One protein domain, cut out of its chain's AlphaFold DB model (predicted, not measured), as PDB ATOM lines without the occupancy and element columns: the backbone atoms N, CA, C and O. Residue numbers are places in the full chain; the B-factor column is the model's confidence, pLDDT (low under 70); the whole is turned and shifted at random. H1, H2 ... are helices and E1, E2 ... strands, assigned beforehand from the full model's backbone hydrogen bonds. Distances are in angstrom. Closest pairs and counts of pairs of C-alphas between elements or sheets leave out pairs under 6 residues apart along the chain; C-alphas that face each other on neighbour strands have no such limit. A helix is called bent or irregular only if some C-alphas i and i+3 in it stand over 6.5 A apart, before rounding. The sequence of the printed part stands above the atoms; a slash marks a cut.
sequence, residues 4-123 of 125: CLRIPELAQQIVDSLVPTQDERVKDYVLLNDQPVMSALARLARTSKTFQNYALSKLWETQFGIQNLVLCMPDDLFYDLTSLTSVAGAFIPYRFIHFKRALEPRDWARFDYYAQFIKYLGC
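Overview. This is residues 4 to 123 of the 125 residues of an uncharacterized protein of Fomitopsis rosea (UniProt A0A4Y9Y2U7). A long two-stranded hairpin, E2 and E3, makes one end of a flat, loose body, and three helices, H1, H3 and H4, with their centres in a triangle, make the other end. Between these two ends lie the helices H5 and H6, which meet each other, and the short pair of strands E1 and E4; the chain runs out through E1 and H5 to the hairpin and comes back through H6 to set E4 beside E1, while residues 21 to 30, with the small helix H2, stick out from the helical end. The printed part has 120 residues, with six named helices and four named strands in the order H1, H2, H3, H4, E1, H5, E2, E3, H6, E4; one sheet is E2 with E3, antiparallel, and the other is E1 with E4, parallel. The class is mixed, helices and strands. The whole is loose, with a radius of gyration of the C-alphas of 17.5 A, and it spans 54 by 39 by 21 A.

Along the chain. E2 holds residues 78 to 87 and is 26.2 A from first to last C-alpha; it begins at C-alpha 78 at (-33.192, 35.006, 90.675). E3, residues 90 to 99, is 28.1 A long. The short strands are E1, residues 62 to 64, and E4, residues 120 to 122; C-alpha 122, where E4 ends, is at (-44.186, 55.808, 86.020). H3, residues 35 to 47, is the longest helix by residues, at 18.1 A. H1, residues 8 to 17, is 14.3 A long and begins at C-alpha 8 at (-36.128, 54.061, 58.112). H4, residues 49 to 59, measures 15.0 A, and H6, residues 105 to 115, measures 15.1 A. H2, residues 22 to 25, and H5, residues 67 to 70, have four residues each. H4 is irregular, with C-alphas 50 and 53 at 7.2 A, and H6 is only just irregular, with C-alphas 107 and 110 at 6.9 A.

Arrangement. E2 and E3 form a hairpin of antiparallel neighbours, their directions at 156 degrees. N 83 and O 94 are within hydrogen-bond range at 2.8 A, and so are N 96 and O 81 at 2.8 A. E3 and H5 are apart, and so are E2 and H6. H5 and H6 touch, with the closest C-alphas those of Leu 69 and Phe 111, 5.3 A apart. E1 and E4 are parallel neighbours, with directions at 27 degrees; N 122 and O 63 are within hydrogen-bond range at 2.8 A. H4 and H6 are only just apart, the closest C-alphas being 8.2 A from each other. H3 and H4 form a helical hairpin: they touch at Ala 45 and Gln 52, whose C-alphas are the closest at 4.0 A, and run opposite ways at a shallow tilt of 26 degrees. H4 and H1 touch, closest at the C-alphas of Gln 12 and Tyr 54, 6.0 A, at a steep tilt of 40 degrees, the same way. H1 and H3 are close but not clearly touching, with the C-alphas of Val 15 and Leu 41 closest at 7.4 A. H2 touches no helix. In H1 and H3 every O i to N i+4 pair is within hydrogen-bond range, against 5 of 7 in H4 and 4 of 7 in H6; H2 and H5 are too short for such a pair.

Size, cuts and confidence. The two C-alphas farthest apart are those of Cys 4 and Gly 89, at 59.5 A. The printed part has no cut, from residue 4 to residue 123. No link is long; those from H2 to H3 and from H5 to E2 are short but not tight, and the others are tight. Residues 21 to 30, of which 22 to 25 belong to H2, stand free. The mean pLDDT of the printed part is 84.0; it is under 70 at residues 4 to 5, 21 to 35 and 123.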
ATOM      1  N   CYS A   4     -39.064  49.042  49.569       67.81
ATOM      2  CA  CYS A   4     -39.755  50.148  50.237       67.81
ATOM      3  C   CYS A   4     -39.613  50.122  51.769       67.81
ATOM      4  O   CYS A   4     -39.573  51.177  52.384       67.81
ATOM      5  N   LEU A   5     -39.438  48.948  52.387       67.12
ATOM      6  CA  LEU A   5     -39.244  48.825  53.838       67.12
ATOM      7  C   LEU A   5     -37.793  49.063  54.281       67.12
ATOM      8  O   LEU A   5     -37.467  48.859  55.443       67.12
ATOM      9  N   ARG A   6     -36.893  49.455  53.370       74.75
ATOM     10  CA  ARG A   6     -35.534  49.884  53.741       74.75
ATOM     11  C   ARG A   6     -35.461  51.348  54.155       74.75
ATOM     12  O   ARG A   6     -34.412  51.750  54.636       74.75
ATOM     13  N   ILE A   7     -36.532  52.109  53.945       86.25
ATOM     14  CA  ILE A   7     -36.621  53.521  54.307       86.25
ATOM     15  C   ILE A   7     -36.929  53.589  55.814       86.25
ATOM     16  O   ILE A   7     -38.029  53.186  56.210       86.25
ATOM     17  N   PRO A   8     -35.973  54.025  56.655       84.31
ATOM     18  CA  PRO A   8     -36.128  54.061  58.112       84.31
ATOM     19  C   PRO A   8     -37.366  54.841  58.567       84.31
ATOM     20  O   PRO A   8     -38.066  54.428  59.489       84.31
ATOM     21  N   GLU A   9     -37.675  55.929  57.868       86.88
ATOM     22  CA  GLU A   9     -38.773  56.844  58.169       86.88
ATOM     23  C   GLU A   9     -40.132  56.162  57.998       86.88
ATOM     24  O   GLU A   9     -41.018  56.332  58.830       86.88
ATOM     25  N   LEU A  10     -40.288  55.325  56.964       87.38
ATOM     26  CA  LEU A  10     -41.519  54.558  56.767       87.38
ATOM     27  C   LEU A  10     -41.682  53.492  57.848       87.38
ATOM     28  O   LEU A  10     -42.790  53.269  58.335       87.38
ATOM     29  N   ALA A  11     -40.588  52.835  58.243       87.00
ATOM     30  CA  ALA A  11     -40.636  51.848  59.313       87.00
ATOM     31  C   ALA A  11     -41.049  52.494  60.643       87.00
ATOM     32  O   ALA A  11     -41.903  51.954  61.349       87.00
ATOM     33  N   GLN A  12     -40.491  53.668  60.939       88.19
ATOM     34  CA  GLN A  12     -40.855  54.466  62.098       88.19
ATOM     35  C   GLN A  12     -42.317  54.923  62.038       88.19
ATOM     36  O   GLN A  12     -43.038  54.708  63.003       88.19
ATOM     37  N   GLN A  13     -42.787  55.464  60.909       88.69
ATOM     38  CA  GLN A  13     -44.180  55.901  60.755       88.69
ATOM     39  C   GLN A  13     -45.186  54.767  60.962       88.69
ATOM     40  O   GLN A  13     -46.222  54.975  61.587       88.69
ATOM     41  N   ILE A  14     -44.883  53.559  60.479       88.69
ATOM     42  CA  ILE A  14     -45.729  52.385  60.722       88.69
ATOM     43  C   ILE A  14     -45.812  52.100  62.223       88.69
ATOM     44  O   ILE A  14     -46.906  51.901  62.743       88.69
ATOM     45  N   VAL A  15     -44.678  52.096  62.931       89.44
ATOM     46  CA  VAL A  15     -44.658  51.869  64.385       89.44
ATOM     47  C   VAL A  15     -45.399  52.984  65.125       89.44
ATOM     48  O   VAL A  15     -46.204  52.693  66.005       89.44
ATOM     49  N   ASP A  16     -45.164  54.240  64.750       88.12
ATOM     50  CA  ASP A  16     -45.793  55.409  65.362       88.12
ATOM     51  C   ASP A  16     -47.313  55.397  65.146       88.12
ATOM     52  O   ASP A  16     -48.049  55.751  66.059       88.12
ATOM     53  N   SER A  17     -47.799  54.894  64.004       88.56
ATOM     54  CA  SER A  17     -49.240  54.761  63.733       88.56
ATOM     55  C   SER A  17     -49.963  53.749  64.633       88.56
ATOM     56  O   SER A  17     -51.187  53.786  64.725       88.56
ATOM     57  N   LEU A  18     -49.229  52.847  65.298       85.00
ATOM     58  CA  LEU A  18     -49.799  51.889  66.252       85.00
ATOM     59  C   LEU A  18     -50.014  52.494  67.642       85.00
ATOM     60  O   LEU A  18     -50.721  51.898  68.451       85.00
ATOM     61  N   VAL A  19     -49.373  53.624  67.947       82.88
ATOM     62  CA  VAL A  19     -49.436  54.259  69.264       82.88
ATOM     63  C   VAL A  19     -50.359  55.477  69.178       82.88
ATOM     64  O   VAL A  19     -50.160  56.311  68.295       82.88
ATOM     65  N   PRO A  20     -51.343  55.626  70.084       73.00
ATOM     66  CA  PRO A  20     -52.205  56.802  70.096       73.00
ATOM     67  C   PRO A  20     -51.392  58.087  70.278       73.00
ATOM     68  O   PRO A  20     -50.347  58.108  70.946       73.00
ATOM     69  N   THR A  21     -51.879  59.169  69.677       69.56
ATOM     70  CA  THR A  21     -51.212  60.476  69.716       69.56
ATOM     71  C   THR A  21     -51.171  61.042  71.140       69.56
ATOM     72  O   THR A  21     -51.950  60.654  72.011       69.56
ATOM     73  N   GLN A  22     -50.236  61.962  71.421       59.62
ATOM     74  CA  GLN A  22     -50.104  62.562  72.760       59.62
ATOM     75  C   GLN A  22     -51.413  63.198  73.262       59.62
ATOM     76  O   GLN A  22     -51.724  63.062  74.443       59.62
ATOM     77  N   ASP A  23     -52.204  63.802  72.372       58.59
ATOM     78  CA  ASP A  23     -53.492  64.421  72.716       58.59
ATOM     79  C   ASP A  23     -54.560  63.404  73.153       58.59
ATOM     80  O   ASP A  23     -55.439  63.721  73.959       58.59
ATOM     81  N   GLU A  24     -54.469  62.163  72.673       60.19
ATOM     82  CA  GLU A  24     -55.347  61.058  73.076       60.19
ATOM     83  C   GLU A  24     -54.883  60.428  74.395       60.19
ATOM     84  O   GLU A  24     -55.705  60.050  75.229       60.19
ATOM     85  N   ARG A  25     -53.565  60.390  74.643       56.47
ATOM     86  CA  ARG A  25     -52.968  59.829  75.869       56.47
ATOM     87  C   ARG A  25     -53.303  60.620  77.138       56.47
ATOM     88  O   ARG A  25     -53.417  60.027  78.203       56.47
ATOM     89  N   VAL A  26     -53.461  61.943  77.045       52.34
ATOM     90  CA  VAL A  26     -53.742  62.812  78.211       52.34
ATOM     91  C   VAL A  26     -55.178  62.653  78.725       52.34
ATOM     92  O   VAL A  26     -55.441  62.888  79.905       52.34
ATOM     93  N   LYS A  27     -56.113  62.227  77.868       48.56
ATOM     94  CA  LYS A  27     -57.515  62.013  78.256       48.56
ATOM     95  C   LYS A  27     -57.757  60.668  78.932       48.56
ATOM     96  O   LYS A  27     -58.787  60.510  79.577       48.56
ATOM     97  N   ASP A  28     -56.812  59.739  78.818       48.03
ATOM     98  CA  ASP A  28     -57.028  58.350  79.188       48.03
ATOM     99  C   ASP A  28     -55.746  57.759  79.799       48.03
ATOM    100  O   ASP A  28     -54.971  57.040  79.164       48.03
ATOM    101  N   TYR A  29     -55.513  58.050  81.083       50.41
ATOM    102  CA  TYR A  29     -54.433  57.446  81.885       50.41
ATOM    103  C   TYR A  29     -54.495  55.899  81.924       50.41
ATOM    104  O   TYR A  29     -53.566  55.246  82.397       50.41
ATOM    105  N   VAL A  30     -55.567  55.304  81.387       48.75
ATOM    106  CA  VAL A  30     -55.823  53.866  81.257       48.75
ATOM    107  C   VAL A  30     -55.070  53.230  80.067       48.75
ATOM    108  O   VAL A  30     -54.793  52.029  80.089       48.75
ATOM    109  N   LEU A  31     -54.638  54.006  79.061       50.47
ATOM    110  CA  LEU A  31     -54.038  53.471  77.822       50.47
ATOM    111  C   LEU A  31     -52.609  52.917  77.965       50.47
ATOM    112  O   LEU A  31     -52.118  52.243  77.061       50.47
ATOM    113  N   LEU A  32     -51.927  53.137  79.094       52.44
ATOM    114  CA  LEU A  32     -50.620  52.506  79.354       52.44
ATOM    115  C   LEU A  32     -50.726  50.982  79.556       52.44
ATOM    116  O   LEU A  32     -49.719  50.286  79.445       52.44
ATOM    117  N   ASN A  33     -51.940  50.468  79.781       54.03
ATOM    118  CA  ASN A  33     -52.252  49.043  79.854       54.03
ATOM    119  C   ASN A  33     -53.067  48.541  78.655       54.03
ATOM    120  O   ASN A  33     -53.649  47.458  78.755       54.03
ATOM    121  N   ASP A  34     -53.108  49.268  77.528       64.38
ATOM    122  CA  ASP A  34     -53.788  48.787  76.322       64.38
ATOM    123  C   ASP A  34     -53.008  47.604  75.713       64.38
ATOM    124  O   ASP A  34     -52.169  47.720  74.812       64.38
ATOM    125  N   GLN A  35     -53.259  46.429  76.300       69.38
ATOM    126  CA  GLN A  35     -52.697  45.129  75.961       69.38
ATOM    127  C   GLN A  35     -52.618  44.870  74.450       69.38
ATOM    128  O   GLN A  35     -51.580  44.365  74.013       69.38
ATOM    129  N   PRO A  36     -53.627  45.197  73.613       79.00
ATOM    130  CA  PRO A  36     -53.525  44.994  72.170       79.00
ATOM    131  C   PRO A  36     -52.389  45.791  71.517       79.00
ATOM    132  O   PRO A  36     -51.654  45.204  70.717       79.00
ATOM    133  N   VAL A  37     -52.185  47.065  71.873       83.25
ATOM    134  CA  VAL A  37     -51.126  47.911  71.288       83.25
ATOM    135  C   VAL A  37     -49.744  47.401  71.692       83.25
ATOM    136  O   VAL A  37     -48.891  47.159  70.835       83.25
ATOM    137  N   MET A  38     -49.534  47.142  72.984       85.12
ATOM    138  CA  MET A  38     -48.258  46.610  73.482       85.12
ATOM    139  C   MET A  38     -47.954  45.228  72.890       85.12
ATOM    140  O   MET A  38     -46.820  44.933  72.503       85.12
ATOM    141  N   SER A  39     -48.981  44.389  72.729       87.19
ATOM    142  CA  SER A  39     -48.855  43.086  72.079       87.19
ATOM    143  C   SER A  39     -48.508  43.213  70.592       87.19
ATOM    144  O   SER A  39     -47.668  42.460  70.091       87.19
ATOM    145  N   ALA A  40     -49.101  44.173  69.876       89.44
ATOM    146  CA  ALA A  40     -48.774  44.457  68.482       89.44
ATOM    147  C   ALA A  40     -47.317  44.920  68.327       89.44
ATOM    148  O   ALA A  40     -46.597  44.360  67.497       89.44
ATOM    149  N   LEU A  41     -46.847  45.842  69.175       90.75
ATOM    150  CA  LEU A  41     -45.448  46.291  69.198       90.75
ATOM    151  C   LEU A  41     -44.481  45.137  69.495       90.75
ATOM    152  O   LEU A  41     -43.496  44.955  68.779       90.75
ATOM    153  N   ALA A  42     -44.782  44.294  70.486       89.75
ATOM    154  CA  ALA A  42     -43.956  43.131  70.812       89.75
ATOM    155  C   ALA A  42     -43.921  42.094  69.676       89.75
ATOM    156  O   ALA A  42     -42.884  41.483  69.406       89.75
ATOM    157  N   ARG A  43     -45.046  41.878  68.980       90.88
ATOM    158  CA  ARG A  43     -45.085  41.037  67.774       90.88
ATOM    159  C   ARG A  43     -44.235  41.650  66.665       90.88
ATOM    160  O   ARG A  43     -43.407  40.940  66.105       90.88
ATOM    161  N   LEU A  44     -44.380  42.946  66.402       90.94
ATOM    162  CA  LEU A  44     -43.636  43.652  65.361       90.94
ATOM    163  C   LEU A  44     -42.120  43.635  65.620       90.94
ATOM    164  O   LEU A  44     -41.336  43.398  64.703       90.94
ATOM    165  N   ALA A  45     -41.710  43.793  66.881       91.62
ATOM    166  CA  ALA A  45     -40.309  43.717  67.276       91.62
ATOM    167  C   ALA A  45     -39.682  42.337  67.007       91.62
ATOM    168  O   ALA A  45     -38.492  42.245  66.712       91.62
ATOM    169  N   ARG A  46     -40.477  41.260  67.099       91.44
ATOM    170  CA  ARG A  46     -40.020  39.876  66.894       91.44
ATOM    171  C   ARG A  46     -40.063  39.417  65.437       91.44
ATOM    172  O   ARG A  46     -39.337  38.494  65.086       91.44
ATOM    173  N   THR A  47     -40.903  40.012  64.589       90.19
ATOM    174  CA  THR A  47     -41.081  39.550  63.200       90.19
ATOM    175  C   THR A  47     -39.991  40.043  62.252       90.19
ATOM    176  O   THR A  47     -39.705  39.377  61.258       90.19
ATOM    177  N   SER A  48     -39.378  41.202  62.516       84.81
ATOM    178  CA  SER A  48     -38.457  41.840  61.573       84.81
ATOM    179  C   SER A  48     -37.408  42.710  62.261       84.81
ATOM    180  O   SER A  48     -37.738  43.629  63.007       84.81
ATOM    181  N   LYS A  49     -36.136  42.499  61.896       87.00
ATOM    182  CA  LYS A  49     -34.998  43.314  62.364       87.00
ATOM    183  C   LYS A  49     -35.137  44.796  62.010       87.00
ATOM    184  O   LYS A  49     -34.657  45.639  62.755       87.00
ATOM    185  N   THR A  50     -35.802  45.115  60.896       88.25
ATOM    186  CA  THR A  50     -36.043  46.505  60.483       88.25
ATOM    187  C   THR A  50     -36.922  47.236  61.489       88.25
ATOM    188  O   THR A  50     -36.648  48.382  61.817       88.25
ATOM    189  N   PHE A  51     -37.966  46.576  61.993       88.81
ATOM    190  CA  PHE A  51     -38.890  47.185  62.946       88.81
ATOM    191  C   PHE A  51     -38.448  47.004  64.396       88.81
ATOM    192  O   PHE A  51     -38.928  47.733  65.257       88.81
ATOM    193  N   GLN A  52     -37.536  46.068  64.668       91.38
ATOM    194  CA  GLN A  52     -37.104  45.701  66.012       91.38
ATOM    195  C   GLN A  52     -36.744  46.911  66.875       91.38
ATOM    196  O   GLN A  52     -37.308  47.063  67.953       91.38
ATOM    197  N   ASN A  53     -35.865  47.793  66.399       90.94
ATOM    198  CA  ASN A  53     -35.415  48.933  67.199       90.94
ATOM    199  C   ASN A  53     -36.527  49.964  67.427       90.94
ATOM    200  O   ASN A  53     -36.699  50.431  68.547       90.94
ATOM    201  N   TYR A  54     -37.319  50.277  66.398       92.31
ATOM    202  CA  TYR A  54     -38.423  51.237  66.512       92.31
ATOM    203  C   TYR A  54     -39.527  50.716  67.437       92.31
ATOM    204  O   TYR A  54     -39.974  51.417  68.342       92.31
ATOM    205  N   ALA A  55     -39.923  49.457  67.251       92.38
ATOM    206  CA  ALA A  55     -40.956  48.815  68.048       92.38
ATOM    207  C   ALA A  55     -40.515  48.627  69.504       92.38
ATOM    208  O   ALA A  55     -41.305  48.899  70.404       92.38
ATOM    209  N   LEU A  56     -39.261  48.227  69.756       92.44
ATOM    210  CA  LEU A  56     -38.717  48.164  71.117       92.44
ATOM    211  C   LEU A  56     -38.634  49.549  71.754       92.44
ATOM    212  O   LEU A  56     -39.035  49.690  72.905       92.44
ATOM    213  N   SER A  57     -38.190  50.565  71.009       92.44
ATOM    214  CA  SER A  57     -38.132  51.933  71.520       92.44
ATOM    215  C   SER A  57     -39.500  52.434  71.964       92.44
ATOM    216  O   SER A  57     -39.570  53.097  72.992       92.44
ATOM    217  N   LYS A  58     -40.577  52.110  71.236       90.50
ATOM    218  CA  LYS A  58     -41.946  52.467  71.636       90.50
ATOM    219  C   LYS A  58     -42.497  51.599  72.759       90.50
ATOM    220  O   LYS A  58     -43.111  52.133  73.676       90.50
ATOM    221  N   LEU A  59     -42.255  50.291  72.716       89.69
ATOM    222  CA  LEU A  59     -42.709  49.346  73.740       89.69
ATOM    223  C   LEU A  59     -42.118  49.675  75.120       89.69
ATOM    224  O   LEU A  59     -42.807  49.566  76.127       89.69
ATOM    225  N   TRP A  60     -40.848  50.079  75.152       91.31
ATOM    226  CA  TRP A  60     -40.110  50.376  76.379       91.31
ATOM    227  C   TRP A  60     -40.074  51.868  76.730       91.31
ATOM    228  O   TRP A  60     -39.529  52.212  77.771       91.31
ATOM    229  N   GLU A  61     -40.678  52.756  75.931       90.44
ATOM    230  CA  GLU A  61     -40.611  54.217  76.133       90.44
ATOM    231  C   GLU A  61     -41.069  54.648  77.534       90.44
ATOM    232  O   GLU A  61     -40.522  55.583  78.125       90.44
ATOM    233  N   THR A  62     -42.086  53.972  78.070       86.44
ATOM    234  CA  THR A  62     -42.653  54.220  79.398       86.44
ATOM    235  C   THR A  62     -42.808  52.901  80.135       86.44
ATOM    236  O   THR A  62     -43.392  51.970  79.588       86.44
ATOM    237  N   GLN A  63     -42.289  52.810  81.359       86.94
ATOM    238  CA  GLN A  63     -42.388  51.615  82.205       86.94
ATOM    239  C   GLN A  63     -42.835  51.992  83.619       86.94
ATOM    240  O   GLN A  63     -42.471  53.051  84.130       86.94
ATOM    241  N   PHE A  64     -43.611  51.121  84.263       83.25
ATOM    242  CA  PHE A  64     -44.014  51.276  85.660       83.25
ATOM    243  C   PHE A  64     -42.937  50.690  86.574       83.25
ATOM    244  O   PHE A  64     -42.898  49.489  86.841       83.25
ATOM    245  N   GLY A  65     -42.019  51.550  87.010       84.25
ATOM    246  CA  GLY A  65     -40.824  51.142  87.742       84.25
ATOM    247  C   GLY A  65     -39.853  50.286  86.916       84.25
ATOM    248  O   GLY A  65     -39.914  50.218  85.690       84.25
ATOM    249  N   ILE A  66     -38.919  49.635  87.615       88.19
ATOM    250  CA  ILE A  66     -37.816  48.874  87.001       88.19
ATOM    251  C   ILE A  66     -38.073  47.364  86.932       88.19
ATOM    252  O   ILE A  66     -37.215  46.619  86.466       88.19
ATOM    253  N   GLN A  67     -39.236  46.893  87.394       86.94
ATOM    254  CA  GLN A  67     -39.520  45.462  87.533       86.94
ATOM    255  C   GLN A  67     -39.314  44.707  86.217       86.94
ATOM    256  O   GLN A  67     -38.633  43.686  86.197       86.94
ATOM    257  N   ASN A  68     -39.835  45.240  85.109       87.31
ATOM    258  CA  ASN A  68     -39.707  44.612  83.794       87.31
ATOM    259  C   ASN A  68     -38.249  44.512  83.323       87.31
ATOM    260  O   ASN A  68     -37.900  43.541  82.657       87.31
ATOM    261  N   LEU A  69     -37.386  45.463  83.698       90.81
ATOM    262  CA  LEU A  69     -35.955  45.380  83.394       90.81
ATOM    263  C   LEU A  69     -35.282  44.263  84.187       90.81
ATOM    264  O   LEU A  69     -34.488  43.508  83.630       90.81
ATOM    265  N   VAL A  70     -35.617  44.133  85.472       90.25
ATOM    266  CA  VAL A  70     -35.058  43.061  86.304       90.25
ATOM    267  C   VAL A  70     -35.540  41.695  85.820       90.25
ATOM    268  O   VAL A  70     -34.748  40.764  85.734       90.25
ATOM    269  N   LEU A  71     -36.798  41.591  85.385       89.25
ATOM    270  CA  LEU A  71     -37.337  40.381  84.757       89.25
ATOM    271  C   LEU A  71     -36.678  40.034  83.410       89.25
ATOM    272  O   LEU A  71     -36.849  38.918  82.932       89.25
ATOM    273  N   CYS A  72     -35.932  40.956  82.791       90.94
ATOM    274  CA  CYS A  72     -35.146  40.672  81.586       90.94
ATOM    275  C   CYS A  72     -33.741  40.132  81.885       90.94
ATOM    276  O   CYS A  72     -33.038  39.747  80.944       90.94
ATOM    277  N   MET A  73     -33.313  40.124  83.149       91.75
ATOM    278  CA  MET A  73     -32.053  39.506  83.552       91.75
ATOM    279  C   MET A  73     -32.110  37.972  83.381       91.75
ATOM    280  O   MET A  73     -33.190  37.417  83.195       91.75
ATOM    281  N   PRO A  74     -30.962  37.270  83.393       92.50
ATOM    282  CA  PRO A  74     -30.924  35.820  83.199       92.50
ATOM    283  C   PRO A  74     -31.805  35.025  84.186       92.50
ATOM    284  O   PRO A  74     -31.815  35.312  85.380       92.50
ATOM    285  N   ASP A  75     -32.503  33.988  83.710       87.94
ATOM    286  CA  ASP A  75     -33.446  33.182  84.518       87.94
ATOM    287  C   ASP A  75     -32.766  32.405  85.671       87.94
ATOM    288  O   ASP A  75     -33.395  32.011  86.661       87.94
ATOM    289  N   ASP A  76     -31.457  32.168  85.568       90.81
ATOM    290  CA  ASP A  76     -30.650  31.549  86.620       90.81
ATOM    291  C   ASP A  76     -30.309  32.521  87.757       90.81
ATOM    292  O   ASP A  76     -29.879  32.083  88.823       90.81
ATOM    293  N   LEU A  77     -30.509  33.825  87.564       92.94
ATOM    294  CA  LEU A  77     -30.042  34.847  88.491       92.94
ATOM    295  C   LEU A  77     -30.929  34.977  89.731       92.94
ATOM    296  O   LEU A  77     -30.421  35.189  90.833       92.94
ATOM    297  N   PHE A  78     -32.244  34.841  89.577       92.19
ATOM    298  CA  PHE A  78     -33.192  35.006  90.675       92.19
ATOM    299  C   PHE A  78     -34.292  33.942  90.657       92.19
ATOM    300  O   PHE A  78     -34.464  33.187  89.700       92.19
ATOM    301  N   TYR A  79     -35.008  33.833  91.767       89.38
ATOM    302  CA  TYR A  79     -36.319  33.200  91.819       89.38
ATOM    303  C   TYR A  79     -37.338  34.215  92.310       89.38
ATOM    304  O   TYR A  79     -37.014  35.193  92.986       89.38
ATOM    305  N   ASP A  80     -38.570  33.965  91.911       87.75
ATOM    306  CA  ASP A  80     -39.693  34.829  92.171       87.75
ATOM    307  C   ASP A  80     -40.526  34.273  93.324       87.75
ATOM    308  O   ASP A  80     -40.874  33.090  93.332       87.75
ATOM    309  N   LEU A  81     -40.822  35.124  94.301       85.06
ATOM    310  CA  LEU A  81     -41.666  34.804  95.440       85.06
ATOM    311  C   LEU A  81     -42.834  35.779  95.499       85.06
ATOM    312  O   LEU A  81     -42.648  36.987  95.648       85.06
ATOM    313  N   THR A  82     -44.047  35.244  95.489       87.00
ATOM    314  CA  THR A  82     -45.249  36.018  95.804       87.00
ATOM    315  C   THR A  82     -45.575  35.829  97.278       87.00
ATOM    316  O   THR A  82     -45.811  34.708  97.725       87.00
ATOM    317  N   SER A  83     -45.588  36.923  98.034       84.75
ATOM    318  CA  SER A  83     -46.007  36.960  99.435       84.75
ATOM    319  C   SER A  83     -47.236  37.854  99.593       84.75
ATOM    320  O   SER A  83     -47.578  38.618  98.692       84.75
ATOM    321  N   LEU A  84     -47.918  37.763 100.730       86.69
ATOM    322  CA  LEU A  84     -49.029  38.646 101.077       86.69
ATOM    323  C   LEU A  84     -48.576  39.577 102.197       86.69
ATOM    324  O   LEU A  84     -48.122  39.114 103.242       86.69
ATOM    325  N   THR A  85     -48.723  40.882 101.992       82.88
ATOM    326  CA  THR A  85     -48.522  41.874 103.052       82.88
ATOM    327  C   THR A  85     -49.868  42.414 103.516       82.88
ATOM    328  O   THR A  85     -50.772  42.613 102.702       82.88
ATOM    329  N   SER A  86     -50.029  42.622 104.824       85.69
ATOM    330  CA  SER A  86     -51.236  43.238 105.377       85.69
ATOM    331  C   SER A  86     -51.049  44.749 105.435       85.69
ATOM    332  O   SER A  86     -50.201  45.245 106.176       85.69
ATOM    333  N   VAL A  87     -51.842  45.487 104.661       83.50
ATOM    334  CA  VAL A  87     -51.879  46.953 104.681       83.50
ATOM    335  C   VAL A  87     -53.305  47.375 105.003       83.50
ATOM    336  O   VAL A  87     -54.236  47.022 104.284       83.50
ATOM    337  N   ALA A  88     -53.486  48.097 106.113       86.00
ATOM    338  CA  ALA A  88     -54.798  48.552 106.590       86.00
ATOM    339  C   ALA A  88     -55.861  47.429 106.701       86.00
ATOM    340  O   ALA A  88     -57.045  47.658 106.477       86.00
ATOM    341  N   GLY A  89     -55.438  46.203 107.037       85.19
ATOM    342  CA  GLY A  89     -56.327  45.042 107.170       85.19
ATOM    343  C   GLY A  89     -56.647  44.310 105.860       85.19
ATOM    344  O   GLY A  89     -57.289  43.263 105.906       85.19
ATOM    345  N   ALA A  90     -56.167  44.793 104.710       84.94
ATOM    346  CA  ALA A  90     -56.244  44.090 103.431       84.94
ATOM    347  C   ALA A  90     -54.941  43.330 103.142       84.94
ATOM    348  O   ALA A  90     -53.850  43.850 103.375       84.94
ATOM    349  N   PHE A  91     -55.044  42.105 102.615       84.31
ATOM    350  CA  PHE A  91     -53.890  41.350 102.121       84.31
ATOM    351  C   PHE A  91     -53.621  41.714 100.664       84.31
ATOM    352  O   PHE A  91     -54.420  41.398  99.784       84.31
ATOM    353  N   ILE A  92     -52.490  42.367 100.419       83.19
ATOM    354  CA  ILE A  92     -52.059  42.769  99.083       83.19
ATOM    355  C   ILE A  92     -50.930  41.826  98.651       83.19
ATOM    356  O   ILE A  92     -49.966  41.650  99.407       83.19
ATOM    357  N   PRO A  93     -51.028  41.193  97.468       82.69
ATOM    358  CA  PRO A  93     -49.933  40.399  96.942       82.69
ATOM    359  C   PRO A  93     -48.742  41.312  96.637       82.69
ATOM    360  O   PRO A  93     -48.875  42.311  95.935       82.69
ATOM    361  N   TYR A  94     -47.571  40.952  97.147       83.19
ATOM    362  CA  TYR A  94     -46.307  41.603  96.836       83.19
ATOM    363  C   TYR A  94     -45.326  40.577  96.278       83.19
ATOM    364  O   TYR A  94     -45.236  39.447  96.761       83.19
ATOM    365  N   ARG A  95     -44.585  40.981  95.249       84.00
ATOM    366  CA  ARG A  95     -43.652  40.122  94.526       84.00
ATOM    367  C   ARG A  95     -42.219  40.487  94.901       84.00
ATOM    368  O   ARG A  95     -41.794  41.617  94.674       84.00
ATOM    369  N   PHE A  96     -41.485  39.539  95.471       86.00
ATOM    370  CA  PHE A  96     -40.075  39.678  95.813       86.00
ATOM    371  C   PHE A  96     -39.222  38.828  94.880       86.00
ATOM    372  O   PHE A  96     -39.528  37.672  94.600       86.00
ATOM    373  N   ILE A  97     -38.106  39.401  94.452       88.62
ATOM    374  CA  ILE A  97     -37.060  38.698  93.718       88.62
ATOM    375  C   ILE A  97     -35.909  38.404  94.667       88.62
ATOM    376  O   ILE A  97     -35.375  39.303  95.318       88.62
ATOM    377  N   HIS A  98     -35.524  37.137  94.744       89.88
ATOM    378  CA  HIS A  98     -34.365  36.706  95.513       89.88
ATOM    379  C   HIS A  98     -33.263  36.247  94.574       89.88
ATOM    380  O   HIS A  98     -33.447  35.322  93.781       89.88
ATOM    381  N   PHE A  99     -32.104  36.887  94.687       91.81
ATOM    382  CA  PHE A  99     -30.925  36.530  93.914       91.81
ATOM    383  C   PHE A  99     -30.338  35.201  94.405       91.81
ATOM    384  O   PHE A  99     -30.046  35.040  95.588       91.81
ATOM    385  N   LYS A 100     -30.158  34.245  93.487       94.56
ATOM    386  CA  LYS A 100     -29.550  32.927  93.760       94.56
ATOM    387  C   LYS A 100     -28.031  33.013  93.914       94.56
ATOM    388  O   LYS A 100     -27.418  32.129  94.506       94.56
ATOM    389  N   ARG A 101     -27.424  34.059  93.351       94.06
ATOM    390  CA  ARG A 101     -25.981  34.318  93.334       94.06
ATOM    391  C   ARG A 101     -25.703  35.818  93.301       94.06
ATOM    392  O   ARG A 101     -26.609  36.615  93.067       94.06
ATOM    393  N   ALA A 102     -24.444  36.195  93.513       93.56
ATOM    394  CA  ALA A 102     -24.003  37.570  93.317       93.56
ATOM    395  C   ALA A 102     -24.140  37.991  91.842       93.56
ATOM    396  O   ALA A 102     -23.985  37.174  90.930       93.56
ATOM    397  N   LEU A 103     -24.426  39.278  91.640       93.44
ATOM    398  CA  LEU A 103     -24.525  39.890  90.320       93.44
ATOM    399  C   LEU A 103     -23.141  40.010  89.693       93.44
ATOM    400  O   LEU A 103     -22.207  40.526  90.308       93.44
ATOM    401  N   GLU A 104     -23.038  39.591  88.444       94.94
ATOM    402  CA  GLU A 104     -21.857  39.775  87.621       94.94
ATOM    403  C   GLU A 104     -22.124  40.853  86.561       94.94
ATOM    404  O   GLU A 104     -23.266  41.026  86.130       94.94
ATOM    405  N   PRO A 105     -21.093  41.558  86.060       93.94
ATOM    406  CA  PRO A 105     -21.274  42.593  85.038       93.94
ATOM    407  C   PRO A 105     -22.062  42.128  83.802       93.94
ATOM    408  O   PRO A 105     -22.825  42.894  83.225       93.94
ATOM    409  N   ARG A 106     -21.935  40.853  83.413       93.62
ATOM    410  CA  ARG A 106     -22.670  40.277  82.273       93.62
ATOM    411  C   ARG A 106     -24.181  40.161  82.494       93.62
ATOM    412  O   ARG A 106     -24.921  40.164  81.515       93.62
ATOM    413  N   ASP A 107     -24.641  40.073  83.741       93.38
ATOM    414  CA  ASP A 107     -26.071  39.960  84.053       93.38
ATOM    415  C   ASP A 107     -26.816  41.259  83.729       93.38
ATOM    416  O   ASP A 107     -27.986  41.244  83.344       93.38
ATOM    417  N   TRP A 108     -26.098  42.381  83.805       93.50
ATOM    418  CA  TRP A 108     -26.600  43.709  83.472       93.50
ATOM    419  C   TRP A 108     -26.745  43.943  81.969       93.50
ATOM    420  O   TRP A 108     -27.487  44.833  81.573       93.50
ATOM    421  N   ALA A 109     -26.148  43.112  81.108       94.56
ATOM    422  CA  ALA A 109     -26.155  43.348  79.662       94.56
ATOM    423  C   ALA A 109     -27.571  43.476  79.073       94.56
ATOM    424  O   ALA A 109     -27.819  44.329  78.222       94.56
ATOM    425  N   ARG A 110     -28.523  42.647  79.528       91.81
ATOM    426  CA  ARG A 110     -29.927  42.754  79.095       91.81
ATOM    427  C   ARG A 110     -30.642  43.930  79.742       91.81
ATOM    428  O   ARG A 110     -31.436  44.581  79.071       91.81
ATOM    429  N   PHE A 111     -30.351  44.199  81.011       93.88
ATOM    430  CA  PHE A 111     -30.885  45.359  81.713       93.88
ATOM    431  C   PHE A 111     -30.513  46.645  80.964       93.88
ATOM    432  O   PHE A 111     -31.402  47.374  80.533       93.88
ATOM    433  N   ASP A 112     -29.222  46.859  80.706       94.44
ATOM    434  CA  ASP A 112     -28.691  48.045  80.027       94.44
ATOM    435  C   ASP A 112     -29.227  48.164  78.596       94.44
ATOM    436  O   ASP A 112     -29.608  49.249  78.151       94.44
ATOM    437  N   TYR A 113     -29.330  47.032  77.890       93.94
ATOM    438  CA  TYR A 113     -29.877  46.996  76.538       93.94
ATOM    439  C   TYR A 113     -31.314  47.525  76.471       93.94
ATOM    440  O   TYR A 113     -31.642  48.233  75.520       93.94
ATOM    441  N   TYR A 114     -32.177  47.189  77.433       93.44
ATOM    442  CA  TYR A 114     -33.563  47.669  77.438       93.44
ATOM    443  C   TYR A 114     -33.719  49.033  78.115       93.44
ATOM    444  O   TYR A 114     -34.551  49.831  77.684       93.44
ATOM    445  N   ALA A 115     -32.900  49.329  79.128       93.38
ATOM    446  CA  ALA A 115     -32.969  50.569  79.893       93.38
ATOM    447  C   ALA A 115     -32.791  51.813  79.014       93.38
ATOM    448  O   ALA A 115     -33.472  52.812  79.235       93.38
ATOM    449  N   GLN A 116     -31.961  51.741  77.968       94.38
ATOM    450  CA  GLN A 116     -31.743  52.862  77.042       94.38
ATOM    451  C   GLN A 116     -33.010  53.325  76.299       94.38
ATOM    452  O   GLN A 116     -33.052  54.442  75.787       94.38
ATOM    453  N   PHE A 117     -34.031  52.469  76.193       92.69
ATOM    454  CA  PHE A 117     -35.282  52.809  75.517       92.69
ATOM    455  C   PHE A 117     -36.281  53.513  76.441       92.69
ATOM    456  O   PHE A 117     -37.236  54.110  75.944       92.69
ATOM    457  N   ILE A 118     -36.066  53.467  77.758       91.94
ATOM    458  CA  ILE A 118     -36.959  54.078  78.739       91.94
ATOM    459  C   ILE A 118     -36.698  55.579  78.793       91.94
ATOM    460  O   ILE A 118     -35.602  56.027  79.116       91.94
ATOM    461  N   LYS A 119     -37.743  56.365  78.529       90.81
ATOM    462  CA  LYS A 119     -37.729  57.824  78.708       90.81
ATOM    463  C   LYS A 119     -38.458  58.255  79.972       90.81
ATOM    464  O   LYS A 119     -38.111  59.275  80.557       90.81
ATOM    465  N   TYR A 120     -39.459  57.478  80.389       87.69
ATOM    466  CA  TYR A 120     -40.311  57.800  81.529       87.69
ATOM    467  C   TYR A 120     -40.491  56.583  82.438       87.69
ATOM    468  O   TYR A 120     -40.894  55.508  81.987       87.69
ATOM    469  N   LEU A 121     -40.231  56.776  83.731       84.19
ATOM    470  CA  LEU A 121     -40.584  55.824  84.778       84.19
ATOM    471  C   LEU A 121     -41.850  56.318  85.476       84.19
ATOM    472  O   LEU A 121     -41.844  57.354  86.137       84.19
ATOM    473  N   GLY A 122     -42.943  55.585  85.293       75.50
ATOM    474  CA  GLY A 122     -44.186  55.808  86.020       75.50
ATOM    475  C   GLY A 122     -44.099  55.259  87.443       75.50
ATOM    476  O   GLY A 122     -43.355  54.309  87.708       75.50
ATOM    477  N   CYS A 123     -44.893  55.831  88.350       61.91
ATOM    478  CA  CYS A 123     -45.135  55.210  89.648       61.91
ATOM    479  C   CYS A 123     -45.899  53.898  89.416       61.91
ATOM    480  O   CYS A 123     -46.909  53.934  88.707       61.91
TER     481      CYS A 123